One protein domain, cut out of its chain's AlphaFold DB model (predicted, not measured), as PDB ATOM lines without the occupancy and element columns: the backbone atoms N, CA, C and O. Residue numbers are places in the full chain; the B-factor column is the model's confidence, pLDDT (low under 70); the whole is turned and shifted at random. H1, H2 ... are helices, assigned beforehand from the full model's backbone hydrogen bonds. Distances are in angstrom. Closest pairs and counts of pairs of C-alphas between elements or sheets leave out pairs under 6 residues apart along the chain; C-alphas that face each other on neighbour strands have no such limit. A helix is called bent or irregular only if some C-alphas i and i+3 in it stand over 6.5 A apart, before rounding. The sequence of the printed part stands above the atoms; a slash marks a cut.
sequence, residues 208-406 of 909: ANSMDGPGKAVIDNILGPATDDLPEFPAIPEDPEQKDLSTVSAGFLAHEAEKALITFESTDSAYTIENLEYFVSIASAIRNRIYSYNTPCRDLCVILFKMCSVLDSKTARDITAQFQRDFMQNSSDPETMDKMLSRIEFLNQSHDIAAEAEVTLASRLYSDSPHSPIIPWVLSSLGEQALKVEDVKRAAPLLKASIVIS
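Overview. This is residues 208 to 406 of the 909 residues of an uncharacterized protein of Desulfovibrio gilichinskyi (UniProt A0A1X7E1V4). One very long helix, H7, runs along the longest axis, and other helices pack along it: the three-helix group H3, H4 and H5, in which H5 meets H7, the antiparallel H6 beside its first part, and H8 with H9 and H1 near its last part. H2 packs on H4, and the long link of residues 224 to 241 leads to it from H1. The printed part has 199 residues with nine named helices, H1 to H9 in order, and no named strand: all helix. H3, H4, H5, H7 and H8 form an up and down bundle, each running against the one before it. The whole is compact, with a radius of gyration of the C-alphas of 18.1 A, but elongated, spanning 61 by 37 by 30 A.

Arrangement. H7, residues 334 to 368, touches H5, residues 295 to 311, with residues 350 to 365 alone; the closest C-alphas, of Cys 308 and Ala 354, are 4.7 A apart, at a steep tilt of 44 degrees, opposite ways. H7 and H6, residues 314 to 330, form a hairpin at a shallow tilt of 7 degrees, closest at the C-alphas of Thr 320 and Ile 344, 7.4 A. H4, residues 273 to 289, touches H5 at Ala 283 and Leu 304, whose C-alphas are 6.1 A apart. H3, residues 250 to 265, forms a hairpin with H4, the closest C-alphas, of Ala 260 and Phe 279, being 5.9 A apart. H2, residues 242 to 245, only just touches H4, with 3 pairs of C-alphas within 8 A, the closest those of Leu 245 and Ala 285, 6.2 A. H8, residues 375 to 388, touches H7 at Val 378 and Ala 362, with C-alphas 6.0 A apart. H9, residues 392 to 404, forms a hairpin with H8; their closest C-alphas, of Ser 402 and Pro 376, are 3.9 A apart. H1, residues 216 to 223, touches H9 at Ile 219 and Leu 398, with C-alphas 7.0 A apart. Every O i to N i+4 pair is within hydrogen-bond range in H1, H3, H4, H6, H7 and H8, against 11 of 13 in H5 and 6 of 9 in H9; H2 is too short for such a pair.

Along the chain. H7 is 50.4 A long, from C-alpha 334 at (284.320, -12.930, 496.422) to C-alpha 368 at (323.741, 13.668, 479.673). H5 is 25.1 A, H4 24.7 A, H6 24.2 A and H3 22.3 A long. H5 is irregular, with C-alphas 296 and 299 7.4 A apart, and has a kink of 27 degrees near residue 302. H1 begins at C-alpha 216 (328.240, 4.753, 469.490).

Size, cuts and confidence. The C-alphas farthest apart are those of Ser 210 and Asp 333, 62.4 A. The printed part has no cut. The link from H1 to H2 is long. Mean pLDDT of the printed part is 81.6; residues under 70 include 237 to 247 and 325 to 332.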
ATOM      1  N   ALA A 208     339.165  -5.004 481.351       71.38
ATOM      2  CA  ALA A 208     338.685  -5.401 480.027       71.38
ATOM      3  C   ALA A 208     339.234  -4.526 478.880       71.38
ATOM      4  O   ALA A 208     338.671  -4.484 477.785       71.38
ATOM      5  N   ASN A 209     340.354  -3.832 479.110       65.69
ATOM      6  CA  ASN A 209     341.022  -3.030 478.085       65.69
ATOM      7  C   ASN A 209     341.293  -3.903 476.848       65.69
ATOM      8  O   ASN A 209     341.789  -5.021 477.007       65.69
ATOM      9  N   SER A 210     341.015  -3.381 475.645       66.75
ATOM     10  CA  SER A 210     341.132  -4.016 474.308       66.75
ATOM     11  C   SER A 210     339.987  -4.915 473.813       66.75
ATOM     12  O   SER A 210     340.162  -5.597 472.808       66.75
ATOM     13  N   MET A 211     338.811  -4.907 474.449       77.56
ATOM     14  CA  MET A 211     337.599  -5.407 473.783       77.56
ATOM     15  C   MET A 211     337.059  -4.353 472.810       77.56
ATOM     16  O   MET A 211     336.917  -3.185 473.180       77.56
ATOM     17  N   ASP A 212     336.737  -4.758 471.583       82.31
ATOM     18  CA  ASP A 212     336.079  -3.868 470.623       82.31
ATOM     19  C   ASP A 212     334.683  -3.495 471.136       82.31
ATOM     20  O   ASP A 212     333.939  -4.352 471.608       82.31
ATOM     21  N   GLY A 213     334.308  -2.218 471.060       83.06
ATOM     22  CA  GLY A 213     332.955  -1.769 471.401       83.06
ATOM     23  C   GLY A 213     331.971  -1.978 470.239       83.06
ATOM     24  O   GLY A 213     332.395  -2.072 469.090       83.06
ATOM     25  N   PRO A 214     330.649  -1.988 470.489       84.38
ATOM     26  CA  PRO A 214     329.639  -2.062 469.422       84.38
ATOM     27  C   PRO A 214     329.545  -0.775 468.577       84.38
ATOM     28  O   PRO A 214     328.874  -0.757 467.552       84.38
ATOM     29  N   GLY A 215     330.217   0.304 468.995       85.19
ATOM     30  CA  GLY A 215     330.158   1.620 468.360       85.19
ATOM     31  C   GLY A 215     328.999   2.477 468.877       85.19
ATOM     32  O   GLY A 215     327.924   1.976 469.204       85.19
ATOM     33  N   LYS A 216     329.217   3.797 468.942       86.19
ATOM     34  CA  LYS A 216     328.240   4.753 469.490       86.19
ATOM     35  C   LYS A 216     326.895   4.708 468.752       86.19
ATOM     36  O   LYS A 216     325.859   4.652 469.394       86.19
ATOM     37  N   ALA A 217     326.919   4.641 467.421       88.12
ATOM     38  CA  ALA A 217     325.705   4.629 466.602       88.12
ATOM     39  C   ALA A 217     324.767   3.449 466.912       88.12
ATOM     40  O   ALA A 217     323.552   3.599 466.830       88.12
ATOM     41  N   VAL A 218     325.314   2.285 467.289       89.56
ATOM     42  CA  VAL A 218     324.506   1.117 467.673       89.56
ATOM     43  C   VAL A 218     323.795   1.372 469.000       89.56
ATOM     44  O   VAL A 218     322.614   1.068 469.124       89.56
ATOM     45  N   ILE A 219     324.486   1.976 469.970       88.94
ATOM     46  CA  ILE A 219     323.906   2.311 471.276       88.94
ATOM     47  C   ILE A 219     322.876   3.432 471.151       88.94
ATOM     48  O   ILE A 219     321.774   3.286 471.671       88.94
ATOM     49  N   ASP A 220     323.180   4.483 470.387       87.50
ATOM     50  CA  ASP A 220     322.240   5.573 470.103       87.50
ATOM     51  C   ASP A 220     320.956   5.040 469.434       87.50
ATOM     52  O   ASP A 220     319.855   5.474 469.761       87.50
ATOM     53  N   ASN A 221     321.075   4.050 468.538       89.75
ATOM     54  CA  ASN A 221     319.922   3.419 467.892       89.75
ATOM     55  C   ASN A 221     319.085   2.553 468.853       89.75
ATOM     56  O   ASN A 221     317.872   2.471 468.700       89.75
ATOM     57  N   ILE A 222     319.715   1.902 469.838       88.44
ATOM     58  CA  ILE A 222     319.013   1.064 470.826       88.44
ATOM     59  C   ILE A 222     318.318   1.911 471.897       88.44
ATOM     60  O   ILE A 222     317.221   1.562 472.333       88.44
ATOM     61  N   LEU A 223     318.969   2.979 472.361       87.38
ATOM     62  CA  LEU A 223     318.441   3.842 473.419       87.38
ATOM     63  C   LEU A 223     317.447   4.881 472.888       87.38
ATOM     64  O   LEU A 223     316.610   5.359 473.650       87.38
ATOM     65  N   GLY A 224     317.534   5.226 471.602       84.94
ATOM     66  CA  GLY A 224     316.732   6.290 471.010       84.94
ATOM     67  C   GLY A 224     317.069   7.677 471.580       84.94
ATOM     68  O   GLY A 224     317.955   7.821 472.427       84.94
ATOM     69  N   PRO A 225     316.385   8.735 471.109       81.81
ATOM     70  CA  PRO A 225     316.538  10.067 471.683       81.81
ATOM     71  C   PRO A 225     315.996  10.101 473.118       81.81
ATOM     72  O   PRO A 225     315.027   9.413 473.434       81.81
ATOM     73  N   ALA A 226     316.584  10.941 473.970       76.31
ATOM     74  CA  ALA A 226     316.045  11.170 475.305       76.31
ATOM     75  C   ALA A 226     314.637  11.780 475.193       76.31
ATOM     76  O   ALA A 226     314.473  12.861 474.623       76.31
ATOM     77  N   THR A 227     313.628  11.078 475.706       77.81
ATOM     78  CA  THR A 227     312.248  11.569 475.771       77.81
ATOM     79  C   THR A 227     312.009  12.334 477.071       77.81
ATOM     80  O   THR A 227     312.516  11.973 478.143       77.81
ATOM     81  N   ASP A 228     311.207  13.396 476.980       69.69
ATOM     82  CA  ASP A 228     310.841  14.235 478.129       69.69
ATOM     83  C   ASP A 228     309.749  13.603 479.004       69.69
ATOM     84  O   ASP A 228     309.663  13.919 480.188       69.69
ATOM     85  N   ASP A 229     308.995  12.633 478.488       82.56
ATOM     86  CA  ASP A 229     307.936  11.954 479.235       82.56
ATOM     87  C   ASP A 229     308.440  10.642 479.850       82.56
ATOM     88  O   ASP A 229     309.001   9.794 479.158       82.56
ATOM     89  N   LEU A 230     308.239  10.474 481.161       87.56
ATOM     90  CA  LEU A 230     308.362   9.180 481.846       87.56
ATOM     91  C   LEU A 230     306.986   8.506 481.892       87.56
ATOM     92  O   LEU A 230     306.003   9.223 482.091       87.56
ATOM     93  N   PRO A 231     306.873   7.171 481.807       89.56
ATOM     94  CA  PRO A 231     305.592   6.496 482.007       89.56
ATOM     95  C   PRO A 231     305.089   6.699 483.447       89.56
ATOM     96  O   PRO A 231     305.864   6.993 484.365       89.56
ATOM     97  N   GLU A 232     303.773   6.649 483.639       89.94
ATOM     98  CA  GLU A 232     303.121   6.859 484.936       89.94
ATOM     99  C   GLU A 232     302.819   5.513 485.596       89.94
ATOM    100  O   GLU A 232     302.199   4.660 484.975       89.94
ATOM    101  N   PHE A 233     303.260   5.328 486.844       88.50
ATOM    102  CA  PHE A 233     302.958   4.130 487.633       88.50
ATOM    103  C   PHE A 233     301.468   4.073 488.002       88.50
ATOM    104  O   PHE A 233     300.872   5.127 488.237       88.50
ATOM    105  N   PRO A 234     300.866   2.873 488.110       85.38
ATOM    106  CA  PRO A 234     299.462   2.753 488.482       85.38
ATOM    107  C   PRO A 234     299.221   3.302 489.896       85.38
ATOM    108  O   PRO A 234     300.102   3.273 490.759       85.38
ATOM    109  N   ALA A 235     298.018   3.820 490.142       78.62
ATOM    110  CA  ALA A 235     297.615   4.273 491.471       78.62
ATOM    111  C   ALA A 235     297.298   3.071 492.375       78.62
ATOM    112  O   ALA A 235     296.733   2.079 491.911       78.62
ATOM    113  N   ILE A 236     297.621   3.167 493.670       71.56
ATOM    114  CA  ILE A 236     297.221   2.129 494.627       71.56
ATOM    115  C   ILE A 236     295.697   2.216 494.820       71.56
ATOM    116  O   ILE A 236     295.192   3.316 495.061       71.56
ATOM    117  N   PRO A 237     294.954   1.095 494.761       59.12
ATOM    118  CA  PRO A 237     293.490   1.109 494.780       59.12
ATOM    119  C   PRO A 237     292.823   1.744 496.018       59.12
ATOM    120  O   PRO A 237     291.662   2.134 495.926       59.12
ATOM    121  N   GLU A 238     293.505   1.854 497.168       59.22
ATOM    122  CA  GLU A 238     292.838   2.159 498.450       59.22
ATOM    123  C   GLU A 238     293.533   3.154 499.402       59.22
ATOM    124  O   GLU A 238     293.013   3.364 500.497       59.22
ATOM    125  N   ASP A 239     294.648   3.806 499.051       54.56
ATOM    126  CA  ASP A 239     295.373   4.621 500.045       54.56
ATOM    127  C   ASP A 239     295.129   6.147 499.923       54.56
ATOM    128  O   ASP A 239     295.672   6.799 499.022       54.56
ATOM    129  N   PRO A 240     294.340   6.770 500.827       46.03
ATOM    130  CA  PRO A 240     294.161   8.219 500.866       46.03
ATOM    131  C   PRO A 240     295.425   8.994 501.296       46.03
ATOM    132  O   PRO A 240     295.457  10.210 501.080       46.03
ATOM    133  N   GLU A 241     296.458   8.347 501.857       50.38
ATOM    134  CA  GLU A 241     297.706   9.004 502.293       50.38
ATOM    135  C   GLU A 241     298.684   9.308 501.137       50.38
ATOM    136  O   GLU A 241     299.547  10.181 501.267       50.38
ATOM    137  N   GLN A 242     298.505   8.710 499.949       50.25
ATOM    138  CA  GLN A 242     299.358   8.981 498.775       50.25
ATOM    139  C   GLN A 242     299.326  10.441 498.296       50.25
ATOM    140  O   GLN A 242     300.271  10.904 497.647       50.25
ATOM    141  N   LYS A 243     298.275  11.202 498.632       49.84
ATOM    142  CA  LYS A 243     298.180  12.623 498.259       49.84
ATOM    143  C   LYS A 243     299.286  13.488 498.874       49.84
ATOM    144  O   LYS A 243     299.632  14.504 498.269       49.84
ATOM    145  N   ASP A 244     299.906  13.073 499.982       57.50
ATOM    146  CA  ASP A 244     300.912  13.887 500.675       57.50
ATOM    147  C   ASP A 244     302.354  13.679 500.162       57.50
ATOM    148  O   ASP A 244     303.168  14.610 500.232       57.50
ATOM    149  N   LEU A 245     302.678  12.532 499.543       63.56
ATOM    150  CA  LEU A 245     304.043  12.217 499.074       63.56
ATOM    151  C   LEU A 245     304.508  13.052 497.863       63.56
ATOM    152  O   LEU A 245     305.704  13.191 497.608       63.56
ATOM    153  N   SER A 246     303.584  13.667 497.126       58.12
ATOM    154  CA  SER A 246     303.928  14.574 496.019       58.12
ATOM    155  C   SER A 246     304.475  15.934 496.493       58.12
ATOM    156  O   SER A 246     305.114  16.650 495.721       58.12
ATOM    157  N   THR A 247     304.264  16.286 497.770       62.81
ATOM    158  CA  THR A 247     304.607  17.604 498.344       62.81
ATOM    159  C   THR A 247     305.847  17.600 499.247       62.81
ATOM    160  O   THR A 247     306.351  18.663 499.618       62.81
ATOM    161  N   VAL A 248     306.376  16.420 499.588       74.38
ATOM    162  CA  VAL A 248     307.557  16.242 500.457       74.38
ATOM    163  C   VAL A 248     308.866  16.594 499.748       74.38
ATOM    164  O   VAL A 248     308.902  16.829 498.547       74.38
ATOM    165  N   SER A 249     309.970  16.708 500.490       80.88
ATOM    166  CA  SER A 249     311.276  17.110 499.938       80.88
ATOM    167  C   SER A 249     311.957  16.003 499.112       80.88
ATOM    168  O   SER A 249     311.740  14.821 499.359       80.88
ATOM    169  N   ALA A 250     312.836  16.380 498.170       83.88
ATOM    170  CA  ALA A 250     313.629  15.431 497.374       83.88
ATOM    171  C   ALA A 250     314.474  14.497 498.255       83.88
ATOM    172  O   ALA A 250     314.492  13.291 498.033       83.88
ATOM    173  N   GLY A 251     315.107  15.053 499.293       85.00
ATOM    174  CA  GLY A 251     315.925  14.277 500.220       85.00
ATOM    175  C   GLY A 251     315.120  13.268 501.043       85.00
ATOM    176  O   GLY A 251     315.638  12.201 501.346       85.00
ATOM    177  N   PHE A 252     313.855  13.567 501.360       86.62
ATOM    178  CA  PHE A 252     312.968  12.600 502.014       86.62
ATOM    179  C   PHE A 252     312.622  11.436 501.078       86.62
ATOM    180  O   PHE A 252     312.739  10.285 501.479       86.62
ATOM    181  N   LEU A 253     312.264  11.724 499.822       89.06
ATOM    182  CA  LEU A 253     311.984  10.674 498.838       89.06
ATOM    183  C   LEU A 253     313.208   9.784 498.588       89.06
ATOM    184  O   LEU A 253     313.065   8.571 498.502       89.06
ATOM    185  N   ALA A 254     314.406  10.372 498.519       90.56
ATOM    186  CA  ALA A 254     315.646   9.611 498.382       90.56
ATOM    187  C   ALA A 254     315.895   8.686 499.586       90.56
ATOM    188  O   ALA A 254     316.239   7.523 499.396       90.56
ATOM    189  N   HIS A 255     315.675   9.180 500.808       89.94
ATOM    190  CA  HIS A 255     315.806   8.393 502.040       89.94
ATOM    191  C   HIS A 255     314.812   7.227 502.107       89.94
ATOM    192  O   HIS A 255     315.186   6.099 502.421       89.94
ATOM    193  N   GLU A 256     313.544   7.475 501.780       90.19
ATOM    194  CA  GLU A 256     312.537   6.410 501.754       90.19
ATOM    195  C   GLU A 256     312.797   5.400 500.631       90.19
ATOM    196  O   GLU A 256     312.601   4.203 500.837       90.19
ATOM    197  N   ALA A 257     313.326   5.842 499.486       92.19
ATOM    198  CA  ALA A 257     313.786   4.938 498.438       92.19
ATOM    199  C   ALA A 257     314.946   4.055 498.915       92.19
ATOM    200  O   ALA A 257     314.926   2.855 498.667       92.19
ATOM    201  N   GLU A 258     315.926   4.605 499.638       90.81
ATOM    202  CA  GLU A 258     317.031   3.821 500.203       90.81
ATOM    203  C   GLU A 258     316.532   2.775 501.210       90.81
ATOM    204  O   GLU A 258     316.916   1.610 501.124       90.81
ATOM    205  N   LYS A 259     315.627   3.143 502.124       88.69
ATOM    206  CA  LYS A 259     314.998   2.184 503.051       88.69
ATOM    207  C   LYS A 259     314.253   1.072 502.320       88.69
ATOM    208  O   LYS A 259     314.365  -0.099 502.694       88.69
ATOM    209  N   ALA A 260     313.489   1.438 501.292       88.88
ATOM    210  CA  ALA A 260     312.756   0.484 500.482       88.88
ATOM    211  C   ALA A 260     313.736  -0.465 499.772       88.88
ATOM    212  O   ALA A 260     313.604  -1.678 499.894       88.88
ATOM    213  N   LEU A 261     314.787   0.060 499.137       89.75
ATOM    214  CA  LEU A 261     315.837  -0.732 498.487       89.75
ATOM    215  C   LEU A 261     316.535  -1.694 499.456       89.75
ATOM    216  O   LEU A 261     316.625  -2.879 499.155       89.75
ATOM    217  N   ILE A 262     316.942  -1.228 500.641       85.88
ATOM    218  CA  ILE A 262     317.580  -2.074 501.667       85.88
ATOM    219  C   ILE A 262     316.674  -3.241 502.064       85.88
ATOM    220  O   ILE A 262     317.163  -4.349 502.281       85.88
ATOM    221  N   THR A 263     315.361  -3.006 502.138       83.25
ATOM    222  CA  THR A 263     314.392  -4.062 502.446       83.25
ATOM    223  C   THR A 263     314.475  -5.167 501.390       83.25
ATOM    224  O   THR A 263     314.698  -6.315 501.759       83.25
ATOM    225  N   PHE A 264     314.397  -4.816 500.099       78.88
ATOM    226  CA  PHE A 264     314.430  -5.752 498.957       78.88
ATOM    227  C   PHE A 264     315.802  -6.364 498.641       78.88
ATOM    228  O   PHE A 264     315.873  -7.383 497.953       78.88
ATOM    229  N   GLU A 265     316.893  -5.774 499.127       73.62
ATOM    230  CA  GLU A 265     318.247  -6.314 498.961       73.62
ATOM    231  C   GLU A 265     318.657  -7.268 500.099       73.62
ATOM    232  O   GLU A 265     319.643  -7.997 499.966       73.62
ATOM    233  N   SER A 266     317.906  -7.318 501.208       69.06
ATOM    234  CA  SER A 266     318.217  -8.209 502.328       69.06
ATOM    235  C   SER A 266     317.750  -9.650 502.053       69.06
ATOM    236  O   SER A 266     316.568  -9.933 501.877       69.06
ATOM    237  N   THR A 267     318.681 -10.607 502.012       53.72
ATOM    238  CA  THR A 267     318.379 -12.023 501.700       53.72
ATOM    239  C   THR A 267     317.522 -12.731 502.754       53.72
ATOM    240  O   THR A 267     317.022 -13.823 502.490       53.72
ATOM    241  N   ASP A 268     317.347 -12.114 503.925       51.78
ATOM    242  CA  ASP A 268     316.825 -12.756 505.135       51.78
ATOM    243  C   ASP A 268     315.405 -12.271 505.515       51.78
ATOM    244  O   ASP A 268     314.836 -12.750 506.497       51.78
ATOM    245  N   SER A 269     314.801 -11.337 504.765       54.50
ATOM    246  CA  SER A 269     313.477 -10.783 505.083       54.50
ATOM    247  C   SER A 269     312.330 -11.501 504.369       54.50
ATOM    248  O   SER A 269     312.339 -11.651 503.148       54.50
ATOM    249  N   ALA A 270     311.285 -11.872 505.115       62.59
ATOM    250  CA  ALA A 270     309.992 -12.230 504.537       62.59
ATOM    251  C   ALA A 270     309.318 -10.966 503.974       62.59
ATOM    252  O   ALA A 270     309.042 -10.019 504.713       62.59
ATOM    253  N   TYR A 271     309.081 -10.942 502.667       72.44
ATOM    254  CA  TYR A 271     308.467  -9.814 501.974       72.44
ATOM    255  C   TYR A 271     306.943  -9.889 502.032       72.44
ATOM    256  O   TYR A 271     306.371 -10.958 501.826       72.44
ATOM    257  N   THR A 272     306.286  -8.754 502.265       76.38
ATOM    258  CA  THR A 272     304.827  -8.637 502.166       76.38
ATOM    259  C   THR A 272     304.432  -7.842 500.923       76.38
ATOM    260  O   THR A 272     305.251  -7.118 500.348       76.38
ATOM    261  N   ILE A 273     303.175  -7.963 500.493       77.94
ATOM    262  CA  ILE A 273     302.659  -7.201 499.348       77.94
ATOM    263  C   ILE A 273     302.643  -5.696 499.636       77.94
ATOM    264  O   ILE A 273     302.937  -4.899 498.751       77.94
ATOM    265  N   GLU A 274     302.422  -5.315 500.894       82.62
ATOM    266  CA  GLU A 274     302.461  -3.926 501.353       82.62
ATOM    267  C   GLU A 274     303.855  -3.310 501.165       82.62
ATOM    268  O   GLU A 274     303.966  -2.135 500.822       82.62
ATOM    269  N   ASN A 275     304.931  -4.097 501.313       84.62
ATOM    270  CA  ASN A 275     306.288  -3.614 501.039       84.62
ATOM    271  C   ASN A 275     306.474  -3.267 499.553       84.62
ATOM    272  O   ASN A 275     307.166  -2.304 499.231       84.62
ATOM    273  N   LEU A 276     305.864  -4.043 498.649       84.62
ATOM    274  CA  LEU A 276     305.947  -3.826 497.203       84.62
ATOM    275  C   LEU A 276     305.064  -2.654 496.759       84.62
ATOM    276  O   LEU A 276     305.510  -1.809 495.989       84.62
ATOM    277  N   GLU A 277     303.857  -2.545 497.315       86.75
ATOM    278  CA  GLU A 277     302.975  -1.383 497.157       86.75
ATOM    279  C   GLU A 277     303.674  -0.093 497.631       86.75
ATOM    280  O   GLU A 277     303.719   0.900 496.899       86.75
ATOM    281  N   TYR A 278     304.316  -0.129 498.806       88.00
ATOM    282  CA  TYR A 278     305.120   0.981 499.314       88.00
ATOM    283  C   TYR A 278     306.266   1.333 498.358       88.00
ATOM    284  O   TYR A 278     306.441   2.501 498.004       88.00
ATOM    285  N   PHE A 279     306.996   0.332 497.866       90.06
ATOM    286  CA  PHE A 279     308.091   0.522 496.918       90.06
ATOM    287  C   PHE A 279     307.633   1.226 495.630       90.06
ATOM    288  O   PHE A 279     308.252   2.207 495.206       90.06
ATOM    289  N   VAL A 280     306.521   0.778 495.034       91.06
ATOM    290  CA  VAL A 280     305.933   1.395 493.834       91.06
ATOM    291  C   VAL A 280     305.468   2.826 494.120       91.06
ATOM    292  O   VAL A 280     305.682   3.717 493.298       91.06
ATOM    293  N   SER A 281     304.896   3.088 495.301       88.94
ATOM    294  CA  SER A 281     304.451   4.438 495.675       88.94
ATOM    295  C   SER A 281     305.602   5.450 495.723       88.94
ATOM    296  O   SER A 281     305.473   6.565 495.210       88.94
ATOM    297  N   ILE A 282     306.762   5.048 496.256       91.00
ATOM    298  CA  ILE A 282     307.960   5.892 496.310       91.00
ATOM    299  C   ILE A 282     308.539   6.097 494.903       91.00
ATOM    300  O   ILE A 282     308.883   7.227 494.549       91.00
ATOM    301  N   ALA A 283     308.578   5.050 494.070       92.38
ATOM    302  CA  ALA A 283     309.003   5.165 492.673       92.38
ATOM    303  C   ALA A 283     308.117   6.153 491.889       92.38
ATOM    304  O   ALA A 283     308.629   7.040 491.200       92.38
ATOM    305  N   SER A 284     306.794   6.071 492.066       91.06
ATOM    306  CA  SER A 284     305.820   6.994 491.472       91.06
ATOM    307  C   SER A 284     306.032   8.442 491.939       91.06
ATOM    308  O   SER A 284     306.086   9.369 491.125       91.06
ATOM    309  N   ALA A 285     306.250   8.652 493.242       89.50
ATOM    310  CA  ALA A 285     306.518   9.976 493.802       89.50
ATOM    311  C   ALA A 285     307.819  10.593 493.257       89.50
ATOM    312  O   ALA A 285     307.844  11.778 492.903       89.50
ATOM    313  N   ILE A 286     308.890   9.798 493.128       91.50
ATOM    314  CA  ILE A 286     310.142  10.250 492.509       91.50
ATOM    315  C   ILE A 286     309.911  10.588 491.035       91.50
ATOM    316  O   ILE A 286     310.278  11.689 490.621       91.50
ATOM    317  N   ARG A 287     309.251   9.709 490.263       91.75
ATOM    318  CA  ARG A 287     308.907   9.935 488.847       91.75
ATOM    319  C   ARG A 287     308.192  11.267 488.650       91.75
ATOM    320  O   ARG A 287     308.607  12.058 487.807       91.75
ATOM    321  N   ASN A 288     307.160  11.542 489.446       88.38
ATOM    322  CA  ASN A 288     306.375  12.777 489.340       88.38
ATOM    323  C   ASN A 288     307.220  14.030 489.596       88.38
ATOM    324  O   ASN A 288     306.977  15.079 489.001       88.38
ATOM    325  N   ARG A 289     308.256  13.919 490.433       86.75
ATOM    326  CA  ARG A 289     309.183  15.018 490.714       86.75
ATOM    327  C   ARG A 289     310.190  15.269 489.592       86.75
ATOM    328  O   ARG A 289     310.598  16.413 489.402       86.75
ATOM    329  N   ILE A 290     310.599  14.225 488.874       88.12
ATOM    330  CA  ILE A 290     311.598  14.304 487.794       88.12
ATOM    331  C   ILE A 290     310.982  14.235 486.393       88.12
ATOM    332  O   ILE A 290     311.692  13.950 485.425       88.12
ATOM    333  N   TYR A 291     309.671  14.479 486.288       79.94
ATOM    334  CA  TYR A 291     308.924  14.386 485.036       79.94
ATOM    335  C   TYR A 291     309.604  15.201 483.926       79.94
ATOM    336  O   TYR A 291     310.073  14.617 482.955       79.94
ATOM    337  N   SER A 292     309.815  16.509 484.131       74.75
ATOM    338  CA  SER A 292     310.669  17.317 483.253       74.75
ATOM    339  C   SER A 292     312.146  17.109 483.602       74.75
ATOM    340  O   SER A 292     312.597  17.554 484.664       74.75
ATOM    341  N   TYR A 293     312.912  16.460 482.724       68.88
ATOM    342  CA  TYR A 293     314.331  16.214 482.972       68.88
ATOM    343  C   TYR A 293     315.132  17.522 483.017       68.88
ATOM    344  O   TYR A 293     315.114  18.324 482.085       68.88
ATOM    345  N   ASN A 294     315.868  17.735 484.107       71.50
ATOM    346  CA  ASN A 294     316.850  18.804 484.237       71.50
ATOM    347  C   ASN A 294     318.121  18.258 484.917       71.50
ATOM    348  O   ASN A 294     318.074  17.263 485.641       71.50
ATOM    349  N   THR A 295     319.273  18.904 484.701       65.81
ATOM    350  CA  THR A 295     320.556  18.510 485.317       65.81
ATOM    351  C   THR A 295     320.491  18.319 486.849       65.81
ATOM    352  O   THR A 295     321.089  17.359 487.333       65.81
ATOM    353  N   PRO A 296     319.763  19.140 487.645       68.25
ATOM    354  CA  PRO A 296     319.630  18.901 489.086       68.25
ATOM    355  C   PRO A 296     318.787  17.671 489.481       68.25
ATOM    356  O   PRO A 296     318.835  17.270 490.639       68.25
ATOM    357  N   CYS A 297     318.057  17.034 488.559       82.12
ATOM    358  CA  CYS A 297     317.305  15.800 488.819       82.12
ATOM    359  C   CYS A 297     318.122  14.515 488.613       82.12
ATOM    360  O   CYS A 297     317.601  13.429 488.864       82.12
ATOM    361  N   ARG A 298     319.388  14.610 488.181       88.38
ATOM    362  CA  ARG A 298     320.232  13.446 487.867       88.38
ATOM    363  C   ARG A 298     320.322  12.435 489.013       88.38
ATOM    364  O   ARG A 298     320.164  11.245 488.759       88.38
ATOM    365  N   ASP A 299     320.520  12.887 490.249       91.75
ATOM    366  CA  ASP A 299     320.648  12.000 491.416       91.75
ATOM    367  C   ASP A 299     319.359  11.191 491.658       91.75
ATOM    368  O   ASP A 299     319.397   9.984 491.890       91.75
ATOM    369  N   LEU A 300     318.194  11.827 491.497       92.25
ATOM    370  CA  LEU A 300     316.898  11.150 491.575       92.25
ATOM    371  C   LEU A 300     316.642  10.220 490.379       92.25
ATOM    372  O   LEU A 300     315.996   9.192 490.558       92.25
ATOM    373  N   CYS A 301     317.164  10.524 489.184       92.75
ATOM    374  CA  CYS A 301     317.121   9.593 488.050       92.75
ATOM    375  C   CYS A 301     317.906   8.310 488.343       92.75
ATOM    376  O   CYS A 301     317.437   7.230 487.999       92.75
ATOM    377  N   VAL A 302     319.072   8.419 488.989       94.00
ATOM    378  CA  VAL A 302     319.870   7.259 489.419       94.00
ATOM    379  C   VAL A 302     319.094   6.400 490.418       94.00
ATOM    380  O   VAL A 302     319.024   5.183 490.258       94.00
ATOM    381  N   ILE A 303     318.481   7.037 491.418       95.06
ATOM    382  CA  ILE A 303     317.676   6.348 492.432       95.06
ATOM    383  C   ILE A 303     316.466   5.663 491.786       95.06
ATOM    384  O   ILE A 303     316.253   4.474 492.012       95.06
ATOM    385  N   LEU A 304     315.711   6.370 490.936       95.12
ATOM    386  CA  LEU A 304     314.550   5.789 490.259       95.12
ATOM    387  C   LEU A 304     314.951   4.631 489.342       95.12
ATOM    388  O   LEU A 304     314.283   3.605 489.348       95.12
ATOM    389  N   PHE A 305     316.060   4.758 488.609       94.69
ATOM    390  CA  PHE A 305     316.573   3.677 487.769       94.69
ATOM    391  C   PHE A 305     316.878   2.428 488.607       94.69
ATOM    392  O   PHE A 305     316.462   1.328 488.247       94.69
ATOM    393  N   LYS A 306     317.525   2.588 489.774       94.12
ATOM    394  CA  LYS A 306     317.760   1.469 490.703       94.12
ATOM    395  C   LYS A 306     316.446   0.838 491.150       94.12
ATOM    396  O   LYS A 306     316.334  -0.385 491.145       94.12
ATOM    397  N   MET A 307     315.450   1.650 491.493       94.25
ATOM    398  CA  MET A 307     314.137   1.148 491.891       94.25
ATOM    399  C   MET A 307     313.455   0.349 490.773       94.25
ATOM    400  O   MET A 307     312.995  -0.763 491.023       94.25
ATOM    401  N   CYS A 308     313.456   0.857 489.537       93.12
ATOM    402  CA  CYS A 308     312.927   0.142 488.372       93.12
ATOM    403  C   CYS A 308     313.631  -1.209 488.160       93.12
ATOM    404  O   CYS A 308     312.953  -2.229 488.034       93.12
ATOM    405  N   SER A 309     314.966  -1.244 488.260       89.88
ATOM    406  CA  SER A 309     315.740  -2.486 488.105       89.88
ATOM    407  C   SER A 309     315.393  -3.555 489.158       89.88
ATOM    408  O   SER A 309     315.409  -4.754 488.875       89.88
ATOM    409  N   VAL A 310     315.028  -3.136 490.380       88.75
ATOM    410  CA  VAL A 310     314.599  -4.038 491.464       88.75
ATOM    411  C   VAL A 310     313.164  -4.523 491.251       88.75
ATOM    412  O   VAL A 310     312.899  -5.706 491.469       88.75
ATOM    413  N   LEU A 311     312.254  -3.664 490.780       85.06
ATOM    414  CA  LEU A 311     310.884  -4.066 490.425       85.06
ATOM    415  C   LEU A 311     310.864  -5.106 489.300       85.06
ATOM    416  O   LEU A 311     310.029  -6.006 489.305       85.06
ATOM    417  N   ASP A 312     311.822  -5.036 488.377       74.50
ATOM    418  CA  ASP A 312     312.000  -6.031 487.319       74.50
ATOM    419  C   ASP A 312     312.840  -7.262 487.750       74.50
ATOM    420  O   ASP A 312     313.076  -8.202 486.978       74.50
ATOM    421  N   SER A 313     313.309  -7.311 488.997       73.44
ATOM    422  CA  SER A 313     314.115  -8.430 489.489       73.44
ATOM    423  C   SER A 313     313.302  -9.723 489.635       73.44
ATOM    424  O   SER A 313     312.082  -9.723 489.820       73.44
ATOM    425  N   LYS A 314     314.005 -10.864 489.612       72.56
ATOM    426  CA  LYS A 314     313.403 -12.174 489.895       72.56
ATOM    427  C   LYS A 314     312.715 -12.192 491.266       72.56
ATOM    428  O   LYS A 314     311.639 -12.757 491.381       72.56
ATOM    429  N   THR A 315     313.293 -11.528 492.267       69.06
ATOM    430  CA  THR A 315     312.746 -11.452 493.627       69.06
ATOM    431  C   THR A 315     311.336 -10.864 493.639       69.06
ATOM    432  O   THR A 315     310.431 -11.467 494.209       69.06
ATOM    433  N   ALA A 316     311.109  -9.740 492.954       69.81
ATOM    434  CA  ALA A 316     309.785  -9.120 492.870       69.81
ATOM    435  C   ALA A 316     308.758 -10.030 492.162       69.81
ATOM    436  O   ALA A 316     307.605 -10.142 492.594       69.81
ATOM    437  N   ARG A 317     309.188 -10.754 491.119       70.38
ATOM    438  CA  ARG A 317     308.344 -11.728 490.406       70.38
ATOM    439  C   ARG A 317     308.024 -12.955 491.256       70.38
ATOM    440  O   ARG A 317     306.880 -13.392 491.273       70.38
ATOM    441  N   ASP A 318     309.003 -13.482 491.986       71.81
ATOM    442  CA  ASP A 318     308.833 -14.636 492.871       71.81
ATOM    443  C   ASP A 318     307.865 -14.305 494.017       71.81
ATOM    444  O   ASP A 318     307.004 -15.124 494.334       71.81
ATOM    445  N   ILE A 319     307.939 -13.088 494.576       71.19
ATOM    446  CA  ILE A 319     306.975 -12.577 495.568       71.19
ATOM    447  C   ILE A 319     305.569 -12.522 494.964       71.19
ATOM    448  O   ILE A 319     304.614 -13.022 495.559       71.19
ATOM    449  N   THR A 320     305.441 -11.979 493.752       71.31
ATOM    450  CA  THR A 320     304.159 -11.904 493.035       71.31
ATOM    451  C   THR A 320     303.588 -13.304 492.776       71.31
ATOM    452  O   THR A 320     302.410 -13.557 493.020       71.31
ATOM    453  N   ALA A 321     304.426 -14.255 492.358       71.12
ATOM    454  CA  ALA A 321     304.035 -15.640 492.104       71.12
ATOM    455  C   ALA A 321     303.726 -16.424 493.391       71.12
ATOM    456  O   ALA A 321     302.875 -17.315 493.394       71.12
ATOM    457  N   GLN A 322     304.417 -16.136 494.495       74.06
ATOM    458  CA  GLN A 322     304.085 -16.682 495.808       74.06
ATOM    459  C   GLN A 322     302.709 -16.186 496.252       74.06
ATOM    460  O   GLN A 322     301.864 -17.006 496.594       74.06
ATOM    461  N   PHE A 323     302.445 -14.886 496.132       71.88
ATOM    462  CA  PHE A 323     301.142 -14.310 496.447       71.88
ATOM    463  C   PHE A 323     300.015 -14.925 495.599       71.88
ATOM    464  O   PHE A 323     298.975 -15.309 496.128       71.88
ATOM    465  N   GLN A 324     300.245 -15.114 494.295       70.12
ATOM    466  CA  GLN A 324     299.303 -15.809 493.409       70.12
ATOM    467  C   GLN A 324     299.028 -17.258 493.848       70.12
ATOM    468  O   GLN A 324     297.906 -17.741 493.706       70.12
ATOM    469  N   ARG A 325     300.025 -17.966 494.392       69.69
ATOM    470  CA  ARG A 325     299.843 -19.328 494.923       69.69
ATOM    471  C   ARG A 325     299.084 -19.333 496.246       69.69
ATOM    472  O   ARG A 325     298.160 -20.130 496.395       69.69
ATOM    473  N   ASP A 326     299.437 -18.436 497.162       67.75
ATOM    474  CA  ASP A 326     298.776 -18.302 498.463       67.75
ATOM    475  C   ASP A 326     297.294 -17.924 498.293       67.75
ATOM    476  O   ASP A 326     296.440 -18.394 499.046       67.75
ATOM    477  N   PHE A 327     296.972 -17.151 497.250       65.88
ATOM    478  CA  PHE A 327     295.610 -16.832 496.825       65.88
ATOM    479  C   PHE A 327     294.800 -18.075 496.434       65.88
ATOM    480  O   PHE A 327     293.729 -18.316 496.995       65.88
ATOM    481  N   MET A 328     295.339 -18.906 495.533       62.09
ATOM    482  CA  MET A 328     294.664 -20.122 495.049       62.09
ATOM    483  C   MET A 328     294.349 -21.119 496.176       62.09
ATOM    484  O   MET A 328     293.498 -21.988 496.003       62.09
ATOM    485  N   GLN A 329     295.027 -21.005 497.320       64.19
ATOM    486  CA  GLN A 329     294.869 -21.906 498.457       64.19
ATOM    487  C   GLN A 329     293.913 -21.388 499.546       64.19
ATOM    488  O   GLN A 329     293.389 -22.209 500.296       64.19
ATOM    489  N   ASN A 330     293.666 -20.071 499.655       58.75
ATOM    490  CA  ASN A 330     293.111 -19.490 500.890       58.75
ATOM    491  C   ASN A 330     291.870 -18.585 500.748       58.75
ATOM    492  O   ASN A 330     291.261 -18.271 501.772       58.75
ATOM    493  N   SER A 331     291.452 -18.157 499.549       58.00
ATOM    494  CA  SER A 331     290.311 -17.229 499.410       58.00
ATOM    495  C   SER A 331     289.046 -17.900 498.864       58.00
ATOM    496  O   SER A 331     288.989 -18.271 497.695       58.00
ATOM    497  N   SER A 332     288.005 -18.007 499.693       62.84
ATOM    498  CA  SER A 332     286.648 -18.430 499.295       62.84
ATOM    499  C   SER A 332     285.627 -17.280 499.276       62.84
ATOM    500  O   SER A 332     284.474 -17.492 498.904       62.84
ATOM    501  N   ASP A 333     286.049 -16.068 499.649       77.12
ATOM    502  CA  ASP A 333     285.220 -14.860 499.690       77.12
ATOM    503  C   ASP A 333     285.370 -14.005 498.404       77.12
ATOM    504  O   ASP A 333     286.494 -13.607 498.077       77.12
ATOM    505  N   PRO A 334     284.276 -13.691 497.676       76.44
ATOM    506  CA  PRO A 334     284.320 -12.930 496.422       76.44
ATOM    507  C   PRO A 334     284.884 -11.506 496.533       76.44
ATOM    508  O   PRO A 334     285.550 -11.050 495.607       76.44
ATOM    509  N   GLU A 335     284.640 -10.801 497.642       75.62
ATOM    510  CA  GLU A 335     285.109  -9.417 497.837       75.62
ATOM    511  C   GLU A 335     286.629  -9.385 498.068       75.62
ATOM    512  O   GLU A 335     287.356  -8.585 497.474       75.62
ATOM    513  N   THR A 336     287.133 -10.348 498.843       74.88
ATOM    514  CA  THR A 336     288.571 -10.584 499.002       74.88
ATOM    515  C   THR A 336     289.237 -10.967 497.672       74.88
ATOM    516  O   THR A 336     290.349 -10.514 497.398       74.88
ATOM    517  N   MET A 337     288.567 -11.752 496.813       71.94
ATOM    518  CA  MET A 337     289.098 -12.109 495.489       71.94
ATOM    519  C   MET A 337     289.251 -10.903 494.563       71.94
ATOM    520  O   MET A 337     290.303 -10.755 493.942       71.94
ATOM    521  N   ASP A 338     288.243 -10.037 494.478       78.12
ATOM    522  CA  ASP A 338     288.262  -8.874 493.582       78.12
ATOM    523  C   ASP A 338     289.369  -7.875 493.968       78.12
ATOM    524  O   ASP A 338     290.148  -7.402 493.133       78.12
ATOM    525  N   LYS A 339     289.541  -7.657 495.279       79.44
ATOM    526  CA  LYS A 339     290.635  -6.848 495.830       79.44
ATOM    527  C   LYS A 339     292.014  -7.434 495.521       79.44
ATOM    528  O   LYS A 339     292.946  -6.701 495.193       79.44
ATOM    529  N   MET A 340     292.166  -8.753 495.617       74.50
ATOM    530  CA  MET A 340     293.438  -9.420 495.321       74.50
ATOM    531  C   MET A 340     293.755  -9.454 493.821       74.50
ATOM    532  O   MET A 340     294.912  -9.257 493.456       74.50
ATOM    533  N   LEU A 341     292.756  -9.633 492.951       79.88
ATOM    534  CA  LEU A 341     292.928  -9.521 491.498       79.88
ATOM    535  C   LEU A 341     293.365  -8.109 491.099       79.88
ATOM    536  O   LEU A 341     294.326  -7.966 490.345       79.88
ATOM    537  N   SER A 342     292.748  -7.083 491.689       82.38
ATOM    538  CA  SER A 342     293.143  -5.681 491.496       82.38
ATOM    539  C   SER A 342     294.599  -5.430 491.912       82.38
ATOM    540  O   SER A 342     295.332  -4.717 491.230       82.38
ATOM    541  N   ARG A 343     295.058  -6.060 493.004       83.69
ATOM    542  CA  ARG A 343     296.464  -6.004 493.445       83.69
ATOM    543  C   ARG A 343     297.415  -6.714 492.480       83.69
ATOM    544  O   ARG A 343     298.475  -6.179 492.177       83.69
ATOM    545  N   ILE A 344     297.052  -7.892 491.974       80.44
ATOM    546  CA  ILE A 344     297.863  -8.611 490.975       80.44
ATOM    547  C   ILE A 344     297.988  -7.784 489.690       80.44
ATOM    548  O   ILE A 344     299.080  -7.671 489.138       80.44
ATOM    549  N   GLU A 345     296.890  -7.183 489.231       83.94
ATOM    550  CA  GLU A 345     296.897  -6.303 488.064       83.94
ATOM    551  C   GLU A 345     297.781  -5.069 488.292       83.94
ATOM    552  O   GLU A 345     298.634  -4.777 487.454       83.94
ATOM    553  N   PHE A 346     297.659  -4.411 489.448       87.75
ATOM    554  CA  PHE A 346     298.527  -3.300 489.850       87.75
ATOM    555  C   PHE A 346     300.016  -3.674 489.793       87.75
ATOM    556  O   PHE A 346     300.830  -2.901 489.283       87.75
ATOM    557  N   LEU A 347     300.391  -4.863 490.279       84.12
ATOM    558  CA  LEU A 347     301.781  -5.324 490.267       84.12
ATOM    559  C   LEU A 347     302.294  -5.616 488.854       84.12
ATOM    560  O   LEU A 347     303.406  -5.210 488.523       84.12
ATOM    561  N   ASN A 348     301.481  -6.258 488.012       83.44
ATOM    562  CA  ASN A 348     301.843  -6.517 486.617       83.44
ATOM    563  C   ASN A 348     302.016  -5.205 485.835       83.44
ATOM    564  O   ASN A 348     303.026  -5.018 485.167       83.44
ATOM    565  N   GLN A 349     301.089  -4.255 485.989       87.69
ATOM    566  CA  GLN A 349     301.208  -2.933 485.366       87.69
ATOM    567  C   GLN A 349     302.451  -2.183 485.868       87.69
ATOM    568  O   GLN A 349     303.176  -1.577 485.082       87.69
ATOM    569  N   SER A 350     302.735  -2.247 487.174       89.62
ATOM    570  CA  SER A 350     303.927  -1.622 487.762       89.62
ATOM    571  C   SER A 350     305.226  -2.202 487.205       89.62
ATOM    572  O   SER A 350     306.195  -1.467 487.029       89.62
ATOM    573  N   HIS A 351     305.246  -3.507 486.927       87.12
ATOM    574  CA  HIS A 351     306.373  -4.205 486.313       87.12
ATOM    575  C   HIS A 351     306.618  -3.732 484.873       87.12
ATOM    576  O   HIS A 351     307.738  -3.328 484.552       87.12
ATOM    577  N   ASP A 352     305.568  -3.678 484.050       85.81
ATOM    578  CA  ASP A 352     305.650  -3.202 482.664       85.81
ATOM    579  C   ASP A 352     306.127  -1.740 482.595       85.81
ATOM    580  O   ASP A 352     307.041  -1.395 481.837       85.81
ATOM    581  N   ILE A 353     305.568  -0.880 483.453       90.12
ATOM    582  CA  ILE A 353     305.930   0.540 483.538       90.12
ATOM    583  C   ILE A 353     307.362   0.730 484.047       90.12
ATOM    584  O   ILE A 353     308.070   1.617 483.566       90.12
ATOM    585  N   ALA A 354     307.822  -0.094 484.995       91.00
ATOM    586  CA  ALA A 354     309.201  -0.040 485.469       91.00
ATOM    587  C   ALA A 354     310.198  -0.328 484.337       91.00
ATOM    588  O   ALA A 354     311.173   0.410 484.201       91.00
ATOM    589  N   ALA A 355     309.930  -1.334 483.499       87.50
ATOM    590  CA  ALA A 355     310.777  -1.665 482.354       87.50
ATOM    591  C   ALA A 355     310.830  -0.523 481.317       87.50
ATOM    592  O   ALA A 355     311.903  -0.175 480.819       87.50
ATOM    593  N   GLU A 356     309.695   0.119 481.021       89.00
ATOM    594  CA  GLU A 356     309.646   1.280 480.120       89.00
ATOM    595  C   GLU A 356     310.373   2.507 480.707       89.00
ATOM    596  O   GLU A 356     311.141   3.193 480.015       89.00
ATOM    597  N   ALA A 357     310.179   2.770 482.004       90.75
ATOM    598  CA  ALA A 357     310.852   3.852 482.714       90.75
ATOM    599  C   ALA A 357     312.372   3.663 482.704       90.75
ATOM    600  O   ALA A 357     313.107   4.632 482.511       90.75
ATOM    601  N   GLU A 358     312.857   2.431 482.859       90.81
ATOM    602  CA  GLU A 358     314.282   2.111 482.884       90.81
ATOM    603  C   GLU A 358     314.971   2.432 481.550       90.81
ATOM    604  O   GLU A 358     316.023   3.075 481.541       90.81
ATOM    605  N   VAL A 359     314.341   2.104 480.415       89.44
ATOM    606  CA  VAL A 359     314.832   2.471 479.072       89.44
ATOM    607  C   VAL A 359     314.895   3.992 478.903       89.44
ATOM    608  O   VAL A 359     315.900   4.531 478.429       89.44
ATOM    609  N   THR A 360     313.850   4.702 479.333       90.19
ATOM    610  CA  THR A 360     313.785   6.168 479.233       90.19
ATOM    611  C   THR A 360     314.851   6.841 480.102       90.19
ATOM    612  O   THR A 360     315.576   7.731 479.651       90.19
ATOM    613  N   LEU A 361     314.998   6.391 481.350       91.94
ATOM    614  CA  LEU A 361     316.010   6.880 482.286       91.94
ATOM    615  C   LEU A 361     317.425   6.574 481.794       91.94
ATOM    616  O   LEU A 361     318.300   7.435 481.897       91.94
ATOM    617  N   ALA A 362     317.651   5.396 481.210       91.56
ATOM    618  CA  ALA A 362     318.925   5.044 480.599       91.56
ATOM    619  C   ALA A 362     319.292   5.994 479.459       91.56
ATOM    620  O   ALA A 362     320.417   6.490 479.425       91.56
ATOM    621  N   SER A 363     318.345   6.290 478.562       89.56
ATOM    622  CA  SER A 363     318.560   7.233 477.461       89.56
ATOM    623  C   SER A 363     318.916   8.633 477.977       89.56
ATOM    624  O   SER A 363     319.879   9.244 477.500       89.56
ATOM    625  N   ARG A 364     318.231   9.114 479.029       89.56
ATOM    626  CA  ARG A 364     318.543  10.392 479.700       89.56
ATOM    627  C   ARG A 364     319.946  10.400 480.311       89.56
ATOM    628  O   ARG A 364     320.735  11.297 480.022       89.56
ATOM    629  N   LEU A 365     320.272   9.395 481.129       90.19
ATOM    630  CA  LEU A 365     321.568   9.285 481.809       90.19
ATOM    631  C   LEU A 365     322.725   9.142 480.811       90.19
ATOM    632  O   LEU A 365     323.778   9.758 480.991       90.19
ATOM    633  N   TYR A 366     322.523   8.361 479.747       90.00
ATOM    634  CA  TYR A 366     323.498   8.173 478.677       90.00
ATOM    635  C   TYR A 366     323.723   9.458 477.879       90.00
ATOM    636  O   TYR A 366     324.871   9.833 477.653       90.00
ATOM    637  N   SER A 367     322.650  10.155 477.498       87.00
ATOM    638  CA  SER A 367     322.727  11.394 476.716       87.00
ATOM    639  C   SER A 367     323.382  12.545 477.489       87.00
ATOM    640  O   SER A 367     324.139  13.313 476.898       87.00
ATOM    641  N   ASP A 368     323.133  12.649 478.801       86.12
ATOM    642  CA  ASP A 368     323.741  13.668 479.673       86.12
ATOM    643  C   ASP A 368     325.253  13.459 479.833       86.12
ATOM    644  O   ASP A 368     326.047  14.392 479.694       86.12
ATOM    645  N   SER A 369     325.682  12.224 480.119       86.12
ATOM    646  CA  SER A 369     327.085  11.930 480.408       86.12
ATOM    647  C   SER A 369     327.465  10.490 480.025       86.12
ATOM    648  O   SER A 369     327.575   9.639 480.912       86.12
ATOM    649  N   PRO A 370     327.803  10.217 478.747       84.62
ATOM    650  CA  PRO A 370     328.122   8.869 478.254       84.62
ATOM    651  C   PRO A 370     329.296   8.188 478.971       84.62
ATOM    652  O   PRO A 370     329.364   6.967 479.043       84.62
ATOM    653  N   HIS A 371     330.226   8.977 479.515       83.88
ATOM    654  CA  HIS A 371     331.400   8.492 480.254       83.88
ATOM    655  C   HIS A 371     331.186   8.470 481.775       83.88
ATOM    656  O   HIS A 371     332.143   8.378 482.541       83.88
ATOM    657  N   SER A 372     329.939   8.613 482.230       85.94
ATOM    658  CA  SER A 372     329.607   8.530 483.648       85.94
ATOM    659  C   SER A 372     329.889   7.110 484.176       85.94
ATOM    660  O   SER A 372     329.486   6.139 483.532       85.94
ATOM    661  N   PRO A 373     330.517   6.963 485.359       84.31
ATOM    662  CA  PRO A 373     330.688   5.687 486.061       84.31
ATOM    663  C   PRO A 373     329.437   4.813 486.203       84.31
ATOM    664  O   PRO A 373     329.563   3.615 486.431       84.31
ATOM    665  N   ILE A 374     328.242   5.394 486.066       87.12
ATOM    666  CA  ILE A 374     326.977   4.663 486.160       87.12
ATOM    667  C   ILE A 374     326.567   3.959 484.861       87.12
ATOM    668  O   ILE A 374     325.803   2.999 484.890       87.12
ATOM    669  N   ILE A 375     327.077   4.416 483.714       90.06
ATOM    670  CA  ILE A 375     326.660   3.929 482.393       90.06
ATOM    671  C   ILE A 375     326.917   2.430 482.193       90.06
ATOM    672  O   ILE A 375     326.034   1.774 481.647       90.06
ATOM    673  N   PRO A 376     328.041   1.843 482.654       89.25
ATOM    674  CA  PRO A 376     328.220   0.392 482.645       89.25
ATOM    675  C   PRO A 376     327.051  -0.364 483.260       89.25
ATOM    676  O   PRO A 376     326.507  -1.268 482.638       89.25
ATOM    677  N   TRP A 377     326.630   0.036 484.457       89.50
ATOM    678  CA  TRP A 377     325.522  -0.614 485.140       89.50
ATOM    679  C   TRP A 377     324.204  -0.402 484.398       89.50
ATOM    680  O   TRP A 377     323.494  -1.371 484.160       89.50
ATOM    681  N   VAL A 378     323.927   0.825 483.945       91.81
ATOM    682  CA  VAL A 378     322.722   1.142 483.163       91.81
ATOM    683  C   VAL A 378     322.609   0.243 481.929       91.81
ATOM    684  O   VAL A 378     321.576  -0.380 481.695       91.81
ATOM    685  N   LEU A 379     323.687   0.127 481.152       92.62
ATOM    686  CA  LEU A 379     323.713  -0.708 479.951       92.62
ATOM    687  C   LEU A 379     323.669  -2.202 480.279       92.62
ATOM    688  O   LEU A 379     323.067  -2.964 479.526       92.62
ATOM    689  N   SER A 380     324.275  -2.623 481.393       91.56
ATOM    690  CA  SER A 380     324.191  -4.008 481.864       91.56
ATOM    691  C   SER A 380     322.764  -4.382 482.242       91.56
ATOM    692  O   SER A 380     322.277  -5.408 481.779       91.56
ATOM    693  N   SER A 381     322.077  -3.520 482.996       90.31
ATOM    694  CA  SER A 381     320.687  -3.721 483.420       90.31
ATOM    695  C   SER A 381     319.756  -3.841 482.212       90.31
ATOM    696  O   SER A 381     319.036  -4.826 482.072       90.31
ATOM    697  N   LEU A 382     319.860  -2.918 481.245       91.56
ATOM    698  CA  LEU A 382     319.092  -3.009 479.998       91.56
ATOM    699  C   LEU A 382     319.436  -4.255 479.168       91.56
ATOM    700  O   LEU A 382     318.574  -4.828 478.502       91.56
ATOM    701  N   GLY A 383     320.705  -4.668 479.175       92.75
ATOM    702  CA  GLY A 383     321.151  -5.889 478.516       92.75
ATOM    703  C   GLY A 383     320.521  -7.139 479.130       92.75
ATOM    704  O   GLY A 383     320.019  -7.994 478.405       92.75
ATOM    705  N   GLU A 384     320.485  -7.221 480.459       90.94
ATOM    706  CA  GLU A 384     319.797  -8.279 481.204       90.94
ATOM    707  C   GLU A 384     318.296  -8.295 480.914       90.94
ATOM    708  O   GLU A 384     317.725  -9.362 480.696       90.94
ATOM    709  N   GLN A 385     317.658  -7.127 480.838       86.88
ATOM    710  CA  GLN A 385     316.252  -7.012 480.448       86.88
ATOM    711  C   GLN A 385     315.987  -7.543 479.048       86.88
ATOM    712  O   GLN A 385     315.068  -8.338 478.854       86.88
ATOM    713  N   ALA A 386     316.824  -7.163 478.083       90.50
ATOM    714  CA  ALA A 386     316.730  -7.665 476.721       90.50
ATOM    715  C   ALA A 386     316.874  -9.200 476.670       90.50
ATOM    716  O   ALA A 386     316.128  -9.854 475.947       90.50
ATOM    717  N   LEU A 387     317.743  -9.800 477.495       90.06
ATOM    718  CA  LEU A 387     317.828 -11.263 477.621       90.06
ATOM    719  C   LEU A 387     316.552 -11.890 478.190       90.06
ATOM    720  O   LEU A 387     316.144 -12.949 477.717       90.06
ATOM    721  N   LYS A 388     315.914 -11.257 479.185       84.12
ATOM    722  CA  LYS A 388     314.664 -11.761 479.787       84.12
ATOM    723  C   LYS A 388     313.512 -11.818 478.781       84.12
ATOM    724  O   LYS A 388     312.658 -12.686 478.918       84.12
ATOM    725  N   VAL A 389     313.488 -10.916 477.799       85.94
ATOM    726  CA  VAL A 389     312.489 -10.897 476.712       85.94
ATOM    727  C   VAL A 389     312.967 -11.612 475.442       85.94
ATOM    728  O   VAL A 389     312.377 -11.437 474.382       85.94
ATOM    729  N   GLU A 390     314.034 -12.415 475.538       89.06
ATOM    730  CA  GLU A 390     314.605 -13.207 474.435       89.06
ATOM    731  C   GLU A 390     315.204 -12.369 473.278       89.06
ATOM    732  O   GLU A 390     315.539 -12.906 472.221       89.06
ATOM    733  N   ASP A 391     315.435 -11.063 473.472       91.88
ATOM    734  CA  ASP A 391     316.042 -10.163 472.481       91.88
ATOM    735  C   ASP A 391     317.574 -10.129 472.608       91.88
ATOM    736  O   ASP A 391     318.206  -9.151 473.027       91.88
ATOM    737  N   VAL A 392     318.202 -11.235 472.209       93.81
ATOM    738  CA  VAL A 392     319.666 -11.384 472.238       93.81
ATOM    739  C   VAL A 392     320.369 -10.359 471.338       93.81
ATOM    740  O   VAL A 392     321.468  -9.903 471.665       93.81
ATOM    741  N   LYS A 393     319.733  -9.944 470.232       92.50
ATOM    742  CA  LYS A 393     320.299  -8.967 469.288       92.50
ATOM    743  C   LYS A 393     320.434  -7.582 469.913       92.50
ATOM    744  O   LYS A 393     321.398  -6.883 469.607       92.50
ATOM    745  N   ARG A 394     319.501  -7.195 470.788       93.06
ATOM    746  CA  ARG A 394     319.595  -5.969 471.590       93.06
ATOM    747  C   ARG A 394     320.503  -6.144 472.805       93.06
ATOM    748  O   ARG A 394     321.289  -5.247 473.104       93.06
ATOM    749  N   ALA A 395     320.451  -7.296 473.475       94.44
ATOM    750  CA  ALA A 395     321.249  -7.563 474.672       94.44
ATOM    751  C   ALA A 395     322.764  -7.553 474.407       94.44
ATOM    752  O   ALA A 395     323.528  -6.930 475.145       94.44
ATOM    753  N   ALA A 396     323.206  -8.224 473.339       94.31
ATOM    754  CA  ALA A 396     324.620  -8.393 473.016       94.31
ATOM    755  C   ALA A 396     325.398  -7.068 472.883       94.31
ATOM    756  O   ALA A 396     326.440  -6.937 473.533       94.31
ATOM    757  N   PRO A 397     324.956  -6.071 472.094       94.19
ATOM    758  CA  PRO A 397     325.642  -4.785 472.023       94.19
ATOM    759  C   PRO A 397     325.571  -4.002 473.342       94.19
ATOM    760  O   PRO A 397     326.570  -3.387 473.704       94.19
ATOM    761  N   LEU A 398     324.467  -4.052 474.096       94.62
ATOM    762  CA  LEU A 398     324.355  -3.360 475.390       94.62
ATOM    763  C   LEU A 398     325.370  -3.889 476.416       94.62
ATOM    764  O   LEU A 398     326.135  -3.110 476.985       94.62
ATOM    765  N   LEU A 399     325.453  -5.212 476.578       93.06
ATOM    766  CA  LEU A 399     326.403  -5.863 477.490       93.06
ATOM    767  C   LEU A 399     327.856  -5.732 477.023       93.06
ATOM    768  O   LEU A 399     328.779  -5.664 477.827       93.06
ATOM    769  N   LYS A 400     328.094  -5.658 475.712       91.44
ATOM    770  CA  LYS A 400     329.427  -5.358 475.176       91.44
ATOM    771  C   LYS A 400     329.821  -3.903 475.458       91.44
ATOM    772  O   LYS A 400     330.961  -3.626 475.822       91.44
ATOM    773  N   ALA A 401     328.882  -2.967 475.326       90.19
ATOM    774  CA  ALA A 401     329.107  -1.557 475.626       90.19
ATOM    775  C   ALA A 401     329.294  -1.279 477.121       90.19
ATOM    776  O   ALA A 401     330.127  -0.436 477.457       90.19
ATOM    777  N   SER A 402     328.592  -1.997 478.007       89.56
ATOM    778  CA  SER A 402     328.755  -1.837 479.458       89.56
ATOM    779  C   SER A 402     330.197  -2.073 479.910       89.56
ATOM    780  O   SER A 402     330.669  -1.414 480.833       89.56
ATOM    781  N   ILE A 403     330.920  -2.950 479.211       87.62
ATOM    782  CA  ILE A 403     332.321  -3.266 479.491       87.62
ATOM    783  C   ILE A 403     333.280  -2.210 478.924       87.62
ATOM    784  O   ILE A 403     334.259  -1.842 479.571       87.62
ATOM    785  N   VAL A 404     333.026  -1.730 477.705       85.38
ATOM    786  CA  VAL A 404     334.005  -0.925 476.951       85.38
ATOM    787  C   VAL A 404     333.910   0.574 477.260       85.38
ATOM    788  O   VAL A 404     334.916   1.278 477.194       85.38
ATOM    789  N   ILE A 405     332.725   1.088 477.603       79.06
ATOM    790  CA  ILE A 405     332.473   2.540 477.660       79.06
ATOM    791  C   ILE A 405     333.190   3.252 478.812       79.06
ATOM    792  O   ILE A 405     333.558   4.420 478.666       79.06
ATOM    793  N   SER A 406     333.399   2.589 479.950       66.62
ATOM    794  CA  SER A 406     333.872   3.277 481.154       66.62
ATOM    795  C   SER A 406     335.383   3.294 481.340       66.62
ATOM    796  O   SER A 406     335.854   4.033 482.197       66.62
TER     797      SER A 406